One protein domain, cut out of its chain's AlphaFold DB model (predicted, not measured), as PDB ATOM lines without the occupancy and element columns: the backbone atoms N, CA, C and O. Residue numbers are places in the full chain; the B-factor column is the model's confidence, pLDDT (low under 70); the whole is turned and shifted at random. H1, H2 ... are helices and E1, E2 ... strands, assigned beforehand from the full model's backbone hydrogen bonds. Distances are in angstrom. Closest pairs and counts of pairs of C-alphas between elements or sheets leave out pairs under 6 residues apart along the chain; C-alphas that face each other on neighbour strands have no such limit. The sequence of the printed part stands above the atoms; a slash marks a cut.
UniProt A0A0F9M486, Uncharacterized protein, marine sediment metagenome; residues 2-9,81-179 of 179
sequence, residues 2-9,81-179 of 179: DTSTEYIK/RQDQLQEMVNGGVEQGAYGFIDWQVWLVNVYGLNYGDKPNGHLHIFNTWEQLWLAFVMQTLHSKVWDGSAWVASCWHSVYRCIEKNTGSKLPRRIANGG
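What this domain is: This is residues 2 to 9 and 81 to 179 of the 179 residues of an uncharacterized protein of marine sediment metagenome (UniProt A0A0F9M486). A small two-strand hairpin, E1 and E2, sits between the helices H4 and H5, and the long helix H3 meets H5 with its last residues and reaches away from there. Short H2 folds back from the far end of H3 toward the first residues of H4, and short H1 is beside H4 too. The printed part has 107 residues, with elements in the order H1 H2 H3 H4 E1 E2 H5; it is mostly helix, the strands antiparallel. It is compact, with a radius of gyration of the C-alphas of 14.9 A, and spans 44 by 32 by 28 A.

How they stand to each other: Start at H1, residues 5 to 9: it is close to but not clearly touching H4, residues 129 to 142, the closest C-alphas being Tyr 7 and Gln 131, 6.2 A. H2, residues 82 to 88, is also close to but not clearly touching H4, C-alphas 82 and 129 being closest at 6.2 A. H3, residues 93 to 111, is near H4; with residues 110 to 111 alone it touches H5, residues 156 to 167, about perpendicular at 81 degrees, C-alphas 111 and 163 closest at 6.2 A. Look next at the hairpin of E1, residues 144 to 146, and E2, residues 151 to 153: N 145 and O 152 are 2.9 A apart, within hydrogen-bond range. The closest C-alphas of H4 and E1, Met 138 and Lys 144, are 5.3 A apart; those of E1 and H5, Val 145 and Val 159, 7.3 A. H4 and H5 are apart. In each helix every O i to N i+4 pair is within hydrogen-bond range.

Where its parts are: Find C-alpha 5, where H1 begins, at (21.472, 17.298, -15.072). H3 runs 26.4 A from C-alpha 93 at (13.693, 49.691, -12.672); H4 runs 19.0 A. H5 runs 16.7 A to C-alpha 167 at (15.230, 22.477, 4.520).

The domain as a whole: The farthest C-alphas, Asp 83 and Gly 179, are 44.6 A apart. Residues 10 to 80 are not printed; C-alphas 9 and 81 are 17.3 A apart across this cut. The link from H3 to H4 is long. Confidence is under 70 at residue 2 and residues 86 to 100, 113 to 124 and 156 to 179.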
ATOM      1  N   ASP A   2      20.984  26.844 -18.572       69.00
ATOM      2  CA  ASP A   2      21.459  25.838 -17.631       69.00
ATOM      3  C   ASP A   2      21.565  24.470 -18.330       69.00
ATOM      4  O   ASP A   2      20.654  24.053 -19.039       69.00
ATOM      5  N   THR A   3      22.702  23.796 -18.178       75.38
ATOM      6  CA  THR A   3      22.946  22.454 -18.740       75.38
ATOM      7  C   THR A   3      23.127  21.406 -17.643       75.38
ATOM      8  O   THR A   3      23.534  20.275 -17.912       75.38
ATOM      9  N   SER A   4      22.825  21.763 -16.393       79.19
ATOM     10  CA  SER A   4      22.869  20.840 -15.271       79.19
ATOM     11  C   SER A   4      21.905  19.677 -15.485       79.19
ATOM     12  O   SER A   4      20.810  19.807 -16.035       79.19
ATOM     13  N   THR A   5      22.304  18.502 -15.003       83.06
ATOM     14  CA  THR A   5      21.472  17.298 -15.072       83.06
ATOM     15  C   THR A   5      20.136  17.486 -14.351       83.06
ATOM     16  O   THR A   5      19.142  16.881 -14.740       83.06
ATOM     17  N   GLU A   6      20.094  18.317 -13.309       79.88
ATOM     18  CA  GLU A   6      18.863  18.626 -12.581       79.88
ATOM     19  C   GLU A   6      17.891  19.450 -13.423       79.88
ATOM     20  O   GLU A   6      16.729  19.068 -13.548       79.88
ATOM     21  N   TYR A   7      18.372  20.492 -14.104       79.56
ATOM     22  CA  TYR A   7      17.546  21.251 -15.038       79.56
ATOM     23  C   TYR A   7      17.008  20.379 -16.177       79.56
ATOM     24  O   TYR A   7      15.818  20.428 -16.486       79.56
ATOM     25  N   ILE A   8      17.847  19.512 -16.752       80.38
ATOM     26  CA  ILE A   8      17.420  18.567 -17.794       80.38
ATOM     27  C   ILE A   8      16.312  17.642 -17.265       80.38
ATOM     28  O   ILE A   8      15.294  17.467 -17.929       80.38
ATOM     29  N   LYS A   9      16.452  17.112 -16.042       81.88
ATOM     30  CA  LYS A   9      15.412  16.290 -15.393       81.88
ATOM     31  C   LYS A   9      14.113  17.059 -15.163       81.88
ATOM     32  O   LYS A   9      13.036  16.503 -15.357       81.88
ATOM     33  N   ARG A  81      15.493  32.134 -22.261       71.94
ATOM     34  CA  ARG A  81      16.721  32.450 -21.533       71.94
ATOM     35  C   ARG A  81      16.482  33.591 -20.541       71.94
ATOM     36  O   ARG A  81      15.519  34.345 -20.665       71.94
ATOM     37  N   GLN A  82      17.399  33.751 -19.588       70.62
ATOM     38  CA  GLN A  82      17.329  34.812 -18.582       70.62
ATOM     39  C   GLN A  82      17.189  36.224 -19.186       70.62
ATOM     40  O   GLN A  82      16.374  36.999 -18.694       70.62
ATOM     41  N   ASP A  83      17.924  36.549 -20.253       71.50
ATOM     42  CA  ASP A  83      17.819  37.828 -20.975       71.50
ATOM     43  C   ASP A  83      16.399  38.058 -21.508       71.50
ATOM     44  O   ASP A  83      15.819  39.121 -21.316       71.50
ATOM     45  N   GLN A  84      15.786  37.021 -22.071       71.75
ATOM     46  CA  GLN A  84      14.430  37.087 -22.618       71.75
ATOM     47  C   GLN A  84      13.374  37.219 -21.517       71.75
ATOM     48  O   GLN A  84      12.393  37.938 -21.677       71.75
ATOM     49  N   LEU A  85      13.571  36.548 -20.379       71.12
ATOM     50  CA  LEU A  85      12.709  36.716 -19.207       71.12
ATOM     51  C   LEU A  85      12.783  38.147 -18.663       71.12
ATOM     52  O   LEU A  85      11.756  38.715 -18.302       71.12
ATOM     53  N   GLN A  86      13.976  38.741 -18.642       68.12
ATOM     54  CA  GLN A  86      14.168  40.138 -18.250       68.12
ATOM     55  C   GLN A  86      13.509  41.102 -19.247       68.12
ATOM     56  O   GLN A  86      12.857  42.047 -18.819       68.12
ATOM     57  N   GLU A  87      13.593  40.833 -20.553       69.25
ATOM     58  CA  GLU A  87      12.894  41.602 -21.596       69.25
ATOM     59  C   GLU A  87      11.362  41.500 -21.490       69.25
ATOM     60  O   GLU A  87      10.656  42.470 -21.762       69.25
ATOM     61  N   MET A  88      10.827  40.343 -21.081       65.06
ATOM     62  CA  MET A  88       9.385  40.147 -20.878       65.06
ATOM     63  C   MET A  88       8.843  40.962 -19.704       65.06
ATOM     64  O   MET A  88       7.690  41.401 -19.734       65.06
ATOM     65  N   VAL A  89       9.669  41.206 -18.686       66.44
ATOM     66  CA  VAL A  89       9.387  42.167 -17.616       66.44
ATOM     67  C   VAL A  89       9.728  43.558 -18.155       66.44
ATOM     68  O   VAL A  89      10.650  44.223 -17.697       66.44
ATOM     69  N   ASN A  90       8.995  43.986 -19.185       61.72
ATOM     70  CA  ASN A  90       9.219  45.221 -19.941       61.72
ATOM     71  C   ASN A  90       8.779  46.472 -19.167       61.72
ATOM     72  O   ASN A  90       8.061  47.340 -19.670       61.72
ATOM     73  N   GLY A  91       9.141  46.521 -17.894       58.22
ATOM     74  CA  GLY A  91       8.900  47.642 -17.035       58.22
ATOM     75  C   GLY A  91      10.221  48.126 -16.470       58.22
ATOM     76  O   GLY A  91      11.057  47.313 -16.088       58.22
ATOM     77  N   GLY A  92      10.432  49.441 -16.450       60.53
ATOM     78  CA  GLY A  92      11.663  50.051 -15.944       60.53
ATOM     79  C   GLY A  92      12.018  49.603 -14.517       60.53
ATOM     80  O   GLY A  92      11.294  48.842 -13.883       60.53
ATOM     81  N   VAL A  93      13.127  50.112 -13.975       58.97
ATOM     82  CA  VAL A  93      13.693  49.691 -12.672       58.97
ATOM     83  C   VAL A  93      12.641  49.538 -11.556       58.97
ATOM     84  O   VAL A  93      12.701  48.589 -10.779       58.97
ATOM     85  N   GLU A  94      11.636  50.416 -11.515       62.41
ATOM     86  CA  GLU A  94      10.526  50.345 -10.556       62.41
ATOM     87  C   GLU A  94       9.621  49.115 -10.753       62.41
ATOM     88  O   GLU A  94       9.316  48.409  -9.796       62.41
ATOM     89  N   GLN A  95       9.221  48.808 -11.987       63.31
ATOM     90  CA  GLN A  95       8.392  47.641 -12.314       63.31
ATOM     91  C   GLN A  95       9.171  46.327 -12.164       63.31
ATOM     92  O   GLN A  95       8.598  45.326 -11.734       63.31
ATOM     93  N   GLY A  96      10.481  46.343 -12.422       62.88
ATOM     94  CA  GLY A  96      11.371  45.227 -12.101       62.88
ATOM     95  C   GLY A  96      11.433  44.931 -10.597       62.88
ATOM     96  O   GLY A  96      11.419  43.766 -10.201       62.88
ATOM     97  N   ALA A  97      11.432  45.967  -9.750       63.25
ATOM     98  CA  ALA A  97      11.439  45.809  -8.294       63.25
ATOM     99  C   ALA A  97      10.129  45.202  -7.760       63.25
ATOM    100  O   ALA A  97      10.177  44.285  -6.939       63.25
ATOM    101  N   TYR A  98       8.968  45.649  -8.254       67.81
ATOM    102  CA  TYR A  98       7.680  45.042  -7.888       67.81
ATOM    103  C   TYR A  98       7.564  43.598  -8.379       67.81
ATOM    104  O   TYR A  98       7.169  42.728  -7.608       67.81
ATOM    105  N   GLY A  99       8.004  43.322  -9.612       69.00
ATOM    106  CA  GLY A  99       8.058  41.956 -10.131       69.00
ATOM    107  C   GLY A  99       8.897  41.045  -9.234       69.00
ATOM    108  O   GLY A  99       8.466  39.951  -8.887       69.00
ATOM    109  N   PHE A 100      10.062  41.506  -8.781       68.00
ATOM    110  CA  PHE A 100      10.906  40.738  -7.868       68.00
ATOM    111  C   PHE A 100      10.220  40.438  -6.526       68.00
ATOM    112  O   PHE A 100      10.309  39.309  -6.046       68.00
ATOM    113  N   ILE A 101       9.495  41.400  -5.943       71.69
ATOM    114  CA  ILE A 101       8.725  41.190  -4.704       71.69
ATOM    115  C   ILE A 101       7.618  40.150  -4.921       71.69
ATOM    116  O   ILE A 101       7.479  39.238  -4.106       71.69
ATOM    117  N   ASP A 102       6.875  40.228  -6.025       75.62
ATOM    118  CA  ASP A 102       5.815  39.262  -6.340       75.62
ATOM    119  C   ASP A 102       6.374  37.842  -6.507       75.62
ATOM    120  O   ASP A 102       5.811  36.875  -5.988       75.62
ATOM    121  N   TRP A 103       7.532  37.712  -7.158       74.94
ATOM    122  CA  TRP A 103       8.257  36.447  -7.279       74.94
ATOM    123  C   TRP A 103       8.722  35.901  -5.931       74.94
ATOM    124  O   TRP A 103       8.619  34.698  -5.683       74.94
ATOM    125  N   GLN A 104       9.201  36.767  -5.038       74.56
ATOM    126  CA  GLN A 104       9.572  36.365  -3.684       74.56
ATOM    127  C   GLN A 104       8.364  35.889  -2.884       74.56
ATOM    128  O   GLN A 104       8.426  34.839  -2.249       74.56
ATOM    129  N   VAL A 105       7.256  36.625  -2.935       78.69
ATOM    130  CA  VAL A 105       6.011  36.248  -2.259       78.69
ATOM    131  C   VAL A 105       5.495  34.918  -2.801       78.69
ATOM    132  O   VAL A 105       5.099  34.049  -2.026       78.69
ATOM    133  N   TRP A 106       5.552  34.709  -4.119       84.94
ATOM    134  CA  TRP A 106       5.215  33.425  -4.731       84.94
ATOM    135  C   TRP A 106       6.119  32.295  -4.222       84.94
ATOM    136  O   TRP A 106       5.606  31.262  -3.796       84.94
ATOM    137  N   LEU A 107       7.439  32.495  -4.180       82.50
ATOM    138  CA  LEU A 107       8.389  31.513  -3.645       82.50
ATOM    139  C   LEU A 107       8.099  31.168  -2.181       82.50
ATOM    140  O   LEU A 107       8.079  29.993  -1.817       82.50
ATOM    141  N   VAL A 108       7.830  32.174  -1.349       80.06
ATOM    142  CA  VAL A 108       7.459  31.992   0.061       80.06
ATOM    143  C   VAL A 108       6.174  31.174   0.168       80.06
ATOM    144  O   VAL A 108       6.109  30.231   0.948       80.06
ATOM    145  N   ASN A 109       5.162  31.483  -0.641       81.12
ATOM    146  CA  ASN A 109       3.865  30.813  -0.574       81.12
ATOM    147  C   ASN A 109       3.903  29.376  -1.112       81.12
ATOM    148  O   ASN A 109       3.260  28.492  -0.551       81.12
ATOM    149  N   VAL A 110       4.643  29.130  -2.195       82.56
ATOM    150  CA  VAL A 110       4.695  27.817  -2.857       82.56
ATOM    151  C   VAL A 110       5.708  26.886  -2.208       82.56
ATOM    152  O   VAL A 110       5.462  25.687  -2.135       82.56
ATOM    153  N   TYR A 111       6.833  27.415  -1.732       81.31
ATOM    154  CA  TYR A 111       7.931  26.630  -1.168       81.31
ATOM    155  C   TYR A 111       8.156  26.905   0.320       81.31
ATOM    156  O   TYR A 111       9.176  26.487   0.852       81.31
ATOM    157  N   GLY A 112       7.256  27.620   1.005       74.69
ATOM    158  CA  GLY A 112       7.342  27.899   2.448       74.69
ATOM    159  C   GLY A 112       8.649  28.551   2.895       74.69
ATOM    160  O   GLY A 112       9.090  28.341   4.025       74.69
ATOM    161  N   LEU A 113       9.308  29.287   1.999       69.31
ATOM    162  CA  LEU A 113      10.634  29.849   2.231       69.31
ATOM    163  C   LEU A 113      10.516  31.134   3.054       69.31
ATOM    164  O   LEU A 113      10.395  32.217   2.499       69.31
ATOM    165  N   ASN A 114      10.554  31.035   4.383       61.94
ATOM    166  CA  ASN A 114      10.589  32.220   5.245       61.94
ATOM    167  C   ASN A 114      11.958  32.908   5.180       61.94
ATOM    168  O   ASN A 114      12.973  32.281   5.472       61.94
ATOM    169  N   TYR A 115      11.965  34.215   4.905       51.47
ATOM    170  CA  TYR A 115      13.150  35.061   4.670       51.47
ATOM    171  C   TYR A 115      14.089  35.269   5.886       51.47
ATOM    172  O   TYR A 115      14.910  36.182   5.898       51.47
ATOM    173  N   GLY A 116      13.964  34.470   6.947       53.38
ATOM    174  CA  GLY A 116      14.665  34.682   8.220       53.38
ATOM    175  C   GLY A 116      15.579  33.546   8.667       53.38
ATOM    176  O   GLY A 116      16.462  33.780   9.487       53.38
ATOM    177  N   ASP A 117      15.404  32.329   8.144       54.62
ATOM    178  CA  ASP A 117      16.030  31.163   8.779       54.62
ATOM    179  C   ASP A 117      17.502  30.968   8.388       54.62
ATOM    180  O   ASP A 117      18.263  30.408   9.179       54.62
ATOM    181  N   LYS A 118      17.945  31.466   7.219       50.53
ATOM    182  CA  LYS A 118      19.367  31.578   6.830       50.53
ATOM    183  C   LYS A 118      19.553  32.689   5.786       50.53
ATOM    184  O   LYS A 118      18.769  32.724   4.843       50.53
ATOM    185  N   PRO A 119      20.636  33.491   5.839       46.03
ATOM    186  CA  PRO A 119      20.864  34.614   4.920       46.03
ATOM    187  C   PRO A 119      20.948  34.242   3.427       46.03
ATOM    188  O   PRO A 119      20.864  35.133   2.597       46.03
ATOM    189  N   ASN A 120      21.056  32.952   3.077       47.94
ATOM    190  CA  ASN A 120      21.065  32.454   1.693       47.94
ATOM    191  C   ASN A 120      20.172  31.210   1.478       47.94
ATOM    192  O   ASN A 120      20.250  30.568   0.436       47.94
ATOM    193  N   GLY A 121      19.332  30.829   2.451       47.84
ATOM    194  CA  GLY A 121      18.678  29.509   2.471       47.84
ATOM    195  C   GLY A 121      17.706  29.238   1.315       47.84
ATOM    196  O   GLY A 121      17.421  28.085   1.006       47.84
ATOM    197  N   HIS A 122      17.206  30.293   0.675       54.66
ATOM    198  CA  HIS A 122      16.068  30.250  -0.249       54.66
ATOM    199  C   HIS A 122      16.489  30.066  -1.715       54.66
ATOM    200  O   HIS A 122      15.694  29.615  -2.532       54.66
ATOM    201  N   LEU A 123      17.752  30.372  -2.034       54.12
ATOM    202  CA  LEU A 123      18.335  30.269  -3.378       54.12
ATOM    203  C   LEU A 123      18.936  28.886  -3.669       54.12
ATOM    204  O   LEU A 123      19.526  28.684  -4.721       54.12
ATOM    205  N   HIS A 124      18.813  27.923  -2.751       62.22
ATOM    206  CA  HIS A 124      19.380  26.587  -2.950       62.22
ATOM    207  C   HIS A 124      18.447  25.612  -3.672       62.22
ATOM    208  O   HIS A 124      18.920  24.584  -4.144       62.22
ATOM    209  N   ILE A 125      17.142  25.901  -3.755       71.62
ATOM    210  CA  ILE A 125      16.211  25.018  -4.479       71.62
ATOM    211  C   ILE A 125      16.398  25.171  -5.991       71.62
ATOM    212  O   ILE A 125      16.298  24.194  -6.725       71.62
ATOM    213  N   PHE A 126      16.696  26.390  -6.447       81.94
ATOM    214  CA  PHE A 126      16.922  26.693  -7.853       81.94
ATOM    215  C   PHE A 126      18.245  27.429  -8.012       81.94
ATOM    216  O   PHE A 126      18.431  28.517  -7.476       81.94
ATOM    217  N   ASN A 127      19.149  26.836  -8.782       81.06
ATOM    218  CA  ASN A 127      20.478  27.369  -9.053       81.06
ATOM    219  C   ASN A 127      20.476  28.399 -10.194       81.06
ATOM    220  O   ASN A 127      21.448  29.133 -10.357       81.06
ATOM    221  N   THR A 128      19.409  28.441 -11.000       82.31
ATOM    222  CA  THR A 128      19.301  29.303 -12.185       82.31
ATOM    223  C   THR A 128      17.902  29.909 -12.334       82.31
ATOM    224  O   THR A 128      16.910  29.383 -11.823       82.31
ATOM    225  N   TRP A 129      17.805  31.031 -13.053       78.44
ATOM    226  CA  TRP A 129      16.523  31.689 -13.336       78.44
ATOM    227  C   TRP A 129      15.630  30.841 -14.238       78.44
ATOM    228  O   TRP A 129      14.409  30.858 -14.095       78.44
ATOM    229  N   GLU A 130      16.226  30.051 -15.130       82.44
ATOM    230  CA  GLU A 130      15.501  29.109 -15.971       82.44
ATOM    231  C   GLU A 130      14.811  28.015 -15.141       82.44
ATOM    232  O   GLU A 130      13.663  27.673 -15.425       82.44
ATOM    233  N   GLN A 131      15.467  27.501 -14.090       85.25
ATOM    234  CA  GLN A 131      14.855  26.551 -13.152       85.25
ATOM    235  C   GLN A 131      13.677  27.179 -12.397       85.25
ATOM    236  O   GLN A 131      12.616  26.563 -12.280       85.25
ATOM    237  N   LEU A 132      13.837  28.423 -11.935       85.06
ATOM    238  CA  LEU A 132      12.782  29.161 -11.243       85.06
ATOM    239  C   LEU A 132      11.568  29.417 -12.150       85.06
ATOM    240  O   LEU A 132      10.425  29.191 -11.750       85.06
ATOM    241  N   TRP A 133      11.808  29.853 -13.387       84.69
ATOM    242  CA  TRP A 133      10.753  30.079 -14.371       84.69
ATOM    243  C   TRP A 133       9.995  28.793 -14.699       84.69
ATOM    244  O   TRP A 133       8.764  28.768 -14.715       84.69
ATOM    245  N   LEU A 134      10.721  27.697 -14.901       88.12
ATOM    246  CA  LEU A 134      10.128  26.388 -15.132       88.12
ATOM    247  C   LEU A 134       9.247  25.947 -13.952       88.12
ATOM    248  O   LEU A 134       8.128  25.477 -14.156       88.12
ATOM    249  N   ALA A 135       9.708  26.156 -12.718       88.88
ATOM    250  CA  ALA A 135       8.926  25.889 -11.514       88.88
ATOM    251  C   ALA A 135       7.626  26.700 -11.453       88.88
ATOM    252  O   ALA A 135       6.582  26.160 -11.082       88.88
ATOM    253  N   PHE A 136       7.662  27.964 -11.868       87.12
ATOM    254  CA  PHE A 136       6.472  28.802 -11.974       87.12
ATOM    255  C   PHE A 136       5.479  28.298 -13.023       87.12
ATOM    256  O   PHE A 136       4.285  28.195 -12.737       87.12
ATOM    257  N   VAL A 137       5.958  27.926 -14.212       86.06
ATOM    258  CA  VAL A 137       5.119  27.367 -15.285       86.06
ATOM    259  C   VAL A 137       4.448  26.073 -14.824       86.06
ATOM    260  O   VAL A 137       3.236  25.912 -14.977       86.06
ATOM    261  N   MET A 138       5.210  25.171 -14.206       88.75
ATOM    262  CA  MET A 138       4.692  23.899 -13.703       88.75
ATOM    263  C   MET A 138       3.660  24.086 -12.592       88.75
ATOM    264  O   MET A 138       2.645  23.385 -12.564       88.75
ATOM    265  N   GLN A 139       3.853  25.067 -11.716       88.81
ATOM    266  CA  GLN A 139       2.881  25.370 -10.675       88.81
ATOM    267  C   GLN A 139       1.615  26.011 -11.254       88.81
ATOM    268  O   GLN A 139       0.515  25.564 -10.934       88.81
ATOM    269  N   THR A 140       1.757  26.992 -12.145       83.00
ATOM    270  CA  THR A 140       0.633  27.787 -12.661       83.00
ATOM    271  C   THR A 140      -0.218  27.011 -13.661       83.00
ATOM    272  O   THR A 140      -1.445  27.054 -13.596       83.00
ATOM    273  N   LEU A 141       0.414  26.295 -14.595       85.06
ATOM    274  CA  LEU A 141      -0.290  25.614 -15.687       85.06
ATOM    275  C   LEU A 141      -0.594  24.150 -15.380       85.06
ATOM    276  O   LEU A 141      -1.589  23.617 -15.866       85.06
ATOM    277  N   HIS A 142       0.243  23.499 -14.570       86.12
ATOM    278  CA  HIS A 142       0.140  22.061 -14.320       86.12
ATOM    279  C   HIS A 142      -0.191  21.715 -12.868       86.12
ATOM    280  O   HIS A 142      -0.375  20.538 -12.564       86.12
ATOM    281  N   SER A 143      -0.308  22.706 -11.974       90.12
ATOM    282  CA  SER A 143      -0.521  22.476 -10.539       90.12
ATOM    283  C   SER A 143       0.496  21.484  -9.960       90.12
ATOM    284  O   SER A 143       0.132  20.590  -9.194       90.12
ATOM    285  N   LYS A 144       1.777  21.612 -10.333       90.12
ATOM    286  CA  LYS A 144       2.876  20.786  -9.813       90.12
ATOM    287  C   LYS A 144       4.004  21.630  -9.225       90.12
ATOM    288  O   LYS A 144       4.271  22.729  -9.691       90.12
ATOM    289  N   VAL A 145       4.685  21.091  -8.220       91.31
ATOM    290  CA  VAL A 145       5.807  21.731  -7.512       91.31
ATOM    291  C   VAL A 145       7.022  20.805  -7.576       91.31
ATOM    292  O   VAL A 145       6.859  19.584  -7.525       91.31
ATOM    293  N   TRP A 146       8.229  21.359  -7.719       90.06
ATOM    294  CA  TRP A 146       9.464  20.567  -7.710       90.06
ATOM    295  C   TRP A 146       9.847  20.213  -6.272       90.06
ATOM    296  O   TRP A 146       9.963  21.104  -5.436       90.06
ATOM    297  N   ASP A 147      10.050  18.931  -5.963       85.69
ATOM    298  CA  ASP A 147      10.428  18.476  -4.613       85.69
ATOM    299  C   ASP A 147      11.940  18.236  -4.423       85.69
ATOM    300  O   ASP A 147      12.355  17.556  -3.477       85.69
ATOM    301  N   GLY A 148      12.760  18.722  -5.360       85.75
ATOM    302  CA  GLY A 148      14.190  18.404  -5.458       85.75
ATOM    303  C   GLY A 148      14.487  17.090  -6.192       85.75
ATOM    304  O   GLY A 148      15.644  16.740  -6.401       85.75
ATOM    305  N   SER A 149      13.466  16.314  -6.573       87.62
ATOM    306  CA  SER A 149      13.648  15.055  -7.311       87.62
ATOM    307  C   SER A 149      12.610  14.788  -8.396       87.62
ATOM    308  O   SER A 149      12.939  14.163  -9.403       87.62
ATOM    309  N   ALA A 150      11.371  15.229  -8.200       88.75
ATOM    310  CA  ALA A 150      10.254  15.013  -9.099       88.75
ATOM    311  C   ALA A 150       9.224  16.148  -8.993       88.75
ATOM    312  O   ALA A 150       9.140  16.872  -7.998       88.75
ATOM    313  N   TRP A 151       8.387  16.260 -10.026       90.06
ATOM    314  CA  TRP A 151       7.213  17.127 -10.018       90.06
ATOM    315  C   TRP A 151       6.063  16.449  -9.280       90.06
ATOM    316  O   TRP A 151       5.470  15.491  -9.780       90.06
ATOM    317  N   VAL A 152       5.724  16.959  -8.100       90.88
ATOM    318  CA  VAL A 152       4.631  16.443  -7.268       90.88
ATOM    319  C   VAL A 152       3.397  17.328  -7.387       90.88
ATOM    320  O   VAL A 152       3.506  18.530  -7.621       90.88
ATOM    321  N   ALA A 153       2.207  16.745  -7.234       90.69
ATOM    322  CA  ALA A 153       0.962  17.506  -7.266       90.69
ATOM    323  C   ALA A 153       0.965  18.594  -6.182       90.69
ATOM    324  O   ALA A 153       1.226  18.306  -5.012       90.69
ATOM    325  N   SER A 154       0.642  19.823  -6.577       82.88
ATOM    326  CA  SER A 154       0.422  20.978  -5.713       82.88
ATOM    327  C   SER A 154      -0.853  20.758  -4.899       82.88
ATOM    328  O   SER A 154      -1.942  21.199  -5.254       82.88
ATOM    329  N   CYS A 155      -0.747  20.011  -3.809       75.19
ATOM    330  CA  CYS A 155      -1.694  20.111  -2.712       75.19
ATOM    331  C   CYS A 155      -0.942  20.688  -1.514       75.19
ATOM    332  O   CYS A 155       0.267  20.479  -1.385       75.19
ATOM    333  N   TRP A 156      -1.640  21.404  -0.632       60.66
ATOM    334  CA  TRP A 156      -1.034  22.009   0.562       60.66
ATOM    335  C   TRP A 156      -0.131  21.020   1.324       60.66
ATOM    336  O   TRP A 156       0.961  21.375   1.747       60.66
ATOM    337  N   HIS A 157      -0.512  19.738   1.383       59.47
ATOM    338  CA  HIS A 157       0.289  18.668   1.991       59.47
ATOM    339  C   HIS A 157       1.595  18.326   1.248       59.47
ATOM    340  O   HIS A 157       2.587  17.987   1.897       59.47
ATOM    341  N   SER A 158       1.626  18.395  -0.084       59.56
ATOM    342  CA  SER A 158       2.837  18.152  -0.882       59.56
ATOM    343  C   SER A 158       3.838  19.293  -0.764       59.56
ATOM    344  O   SER A 158       5.039  19.038  -0.695       59.56
ATOM    345  N   VAL A 159       3.347  20.534  -0.680       58.00
ATOM    346  CA  VAL A 159       4.176  21.715  -0.411       58.00
ATOM    347  C   VAL A 159       4.919  21.535   0.914       58.00
ATOM    348  O   VAL A 159       6.140  21.653   0.949       58.00
ATOM    349  N   TYR A 160       4.227  21.105   1.976       62.84
ATOM    350  CA  TYR A 160       4.866  20.835   3.270       62.84
ATOM    351  C   TYR A 160       5.943  19.745   3.221       62.84
ATOM    352  O   TYR A 160       7.010  19.925   3.804       62.84
ATOM    353  N   ARG A 161       5.720  18.635   2.502       61.09
ATOM    354  CA  ARG A 161       6.749  17.584   2.363       61.09
ATOM    355  C   ARG A 161       7.967  18.049   1.570       61.09
ATOM    356  O   ARG A 161       9.082  17.658   1.902       61.09
ATOM    357  N   CYS A 162       7.755  18.862   0.535       63.06
ATOM    358  CA  CYS A 162       8.834  19.466  -0.241       63.06
ATOM    359  C   CYS A 162       9.717  20.350   0.652       63.06
ATOM    360  O   CYS A 162      10.940  20.212   0.637       63.06
ATOM    361  N   ILE A 163       9.097  21.175   1.501       63.69
ATOM    362  CA  ILE A 163       9.801  22.010   2.482       63.69
ATOM    363  C   ILE A 163      10.629  21.136   3.422       63.69
ATOM    364  O   ILE A 163      11.845  21.287   3.454       63.69
ATOM    365  N   GLU A 164      10.008  20.183   4.127       65.50
ATOM    366  CA  GLU A 164      10.711  19.353   5.120       65.50
ATOM    367  C   GLU A 164      11.922  18.614   4.531       65.50
ATOM    368  O   GLU A 164      12.958  18.491   5.188       65.50
ATOM    369  N   LYS A 165      11.805  18.137   3.286       67.38
ATOM    370  CA  LYS A 165      12.874  17.423   2.579       67.38
ATOM    371  C   LYS A 165      14.034  18.343   2.193       67.38
ATOM    372  O   LYS A 165      15.184  17.936   2.325       67.38
ATOM    373  N   ASN A 166      13.744  19.565   1.749       61.25
ATOM    374  CA  ASN A 166      14.757  20.497   1.247       61.25
ATOM    375  C   ASN A 166      15.418  21.329   2.352       61.25
ATOM    376  O   ASN A 166      16.595  21.667   2.249       61.25
ATOM    377  N   THR A 167      14.697  21.653   3.424       62.78
ATOM    378  CA  THR A 167      15.230  22.477   4.520       62.78
ATOM    379  C   THR A 167      15.767  21.646   5.682       62.78
ATOM    380  O   THR A 167      16.495  22.173   6.527       62.78
ATOM    381  N   GLY A 168      15.402  20.360   5.765       62.88
ATOM    382  CA  GLY A 168      15.710  19.488   6.903       62.88
ATOM    383  C   GLY A 168      15.009  19.900   8.204       62.88
ATOM    384  O   GLY A 168      15.201  19.262   9.241       62.88
ATOM    385  N   SER A 169      14.196  20.959   8.175       58.06
ATOM    386  CA  SER A 169      13.427  21.439   9.316       58.06
ATOM    387  C   SER A 169      12.040  20.803   9.310       58.06
ATOM    388  O   SER A 169      11.246  21.001   8.396       58.06
ATOM    389  N   LYS A 170      11.730  20.043  10.370       56.81
ATOM    390  CA  LYS A 170      10.354  19.615  10.650       56.81
ATOM    391  C   LYS A 170       9.552  20.841  11.057       56.81
ATOM    392  O   LYS A 170       9.865  21.465  12.073       56.81
ATOM    393  N   LEU A 171       8.532  21.188  10.279       55.62
ATOM    394  CA  LEU A 171       7.660  22.306  10.624       55.62
ATOM    395  C   LEU A 171       6.837  21.968  11.883       55.62
ATOM    396  O   LEU A 171       6.536  20.797  12.149       55.62
ATOM    397  N   PRO A 172       6.451  22.970  12.694       49.44
ATOM    398  CA  PRO A 172       5.621  22.740  13.868       49.44
ATOM    399  C   PRO A 172       4.301  22.068  13.464       49.44
ATOM    400  O   PRO A 172       3.553  22.604  12.648       49.44
ATOM    401  N   ARG A 173       3.962  20.930  14.092       48.41
ATOM    402  CA  ARG A 173       2.734  20.129  13.847       48.41
ATOM    403  C   ARG A 173       1.404  20.894  13.973       48.41
ATOM    404  O   ARG A 173       0.345  20.316  13.750       48.41
ATOM    405  N   ARG A 174       1.427  22.171  14.356       43.59
ATOM    406  CA  ARG A 174       0.250  22.962  14.726       43.59
ATOM    407  C   ARG A 174      -0.642  23.369  13.546       43.59
ATOM    408  O   ARG A 174      -1.759  23.786  13.802       43.59
ATOM    409  N   ILE A 175      -0.180  23.223  12.300       48.72
ATOM    410  CA  ILE A 175      -0.944  23.581  11.085       48.72
ATOM    411  C   ILE A 175      -1.521  22.336  10.372       48.72
ATOM    412  O   ILE A 175      -2.424  22.449   9.554       48.72
ATOM    413  N   ALA A 176      -1.068  21.123  10.718       42.47
ATOM    414  CA  ALA A 176      -1.526  19.883  10.074       42.47
ATOM    415  C   ALA A 176      -2.962  19.467  10.457       42.47
ATOM    416  O   ALA A 176      -3.574  18.656   9.768       42.47
ATOM    417  N   ASN A 177      -3.509  20.036  11.533       37.56
ATOM    418  CA  ASN A 177      -4.903  19.852  11.915       37.56
ATOM    419  C   ASN A 177      -5.652  21.131  11.549       37.56
ATOM    420  O   ASN A 177      -5.661  22.075  12.335       37.56
ATOM    421  N   GLY A 178      -6.208  21.172  10.336       43.25
ATOM    422  CA  GLY A 178      -7.015  22.295   9.867       43.25
ATOM    423  C   GLY A 178      -8.125  22.641  10.862       43.25
ATOM    424  O   GLY A 178      -8.945  21.784  11.199       43.25
ATOM    425  N   GLY A 179      -8.103  23.888  11.324       34.78
ATOM    426  CA  GLY A 179      -9.218  24.595  11.945       34.78
ATOM    427  C   GLY A 179      -9.590  25.775  11.067       34.78
ATOM    428  O   GLY A 179      -8.654  26.357  10.472       34.78
TER     429      GLY A 179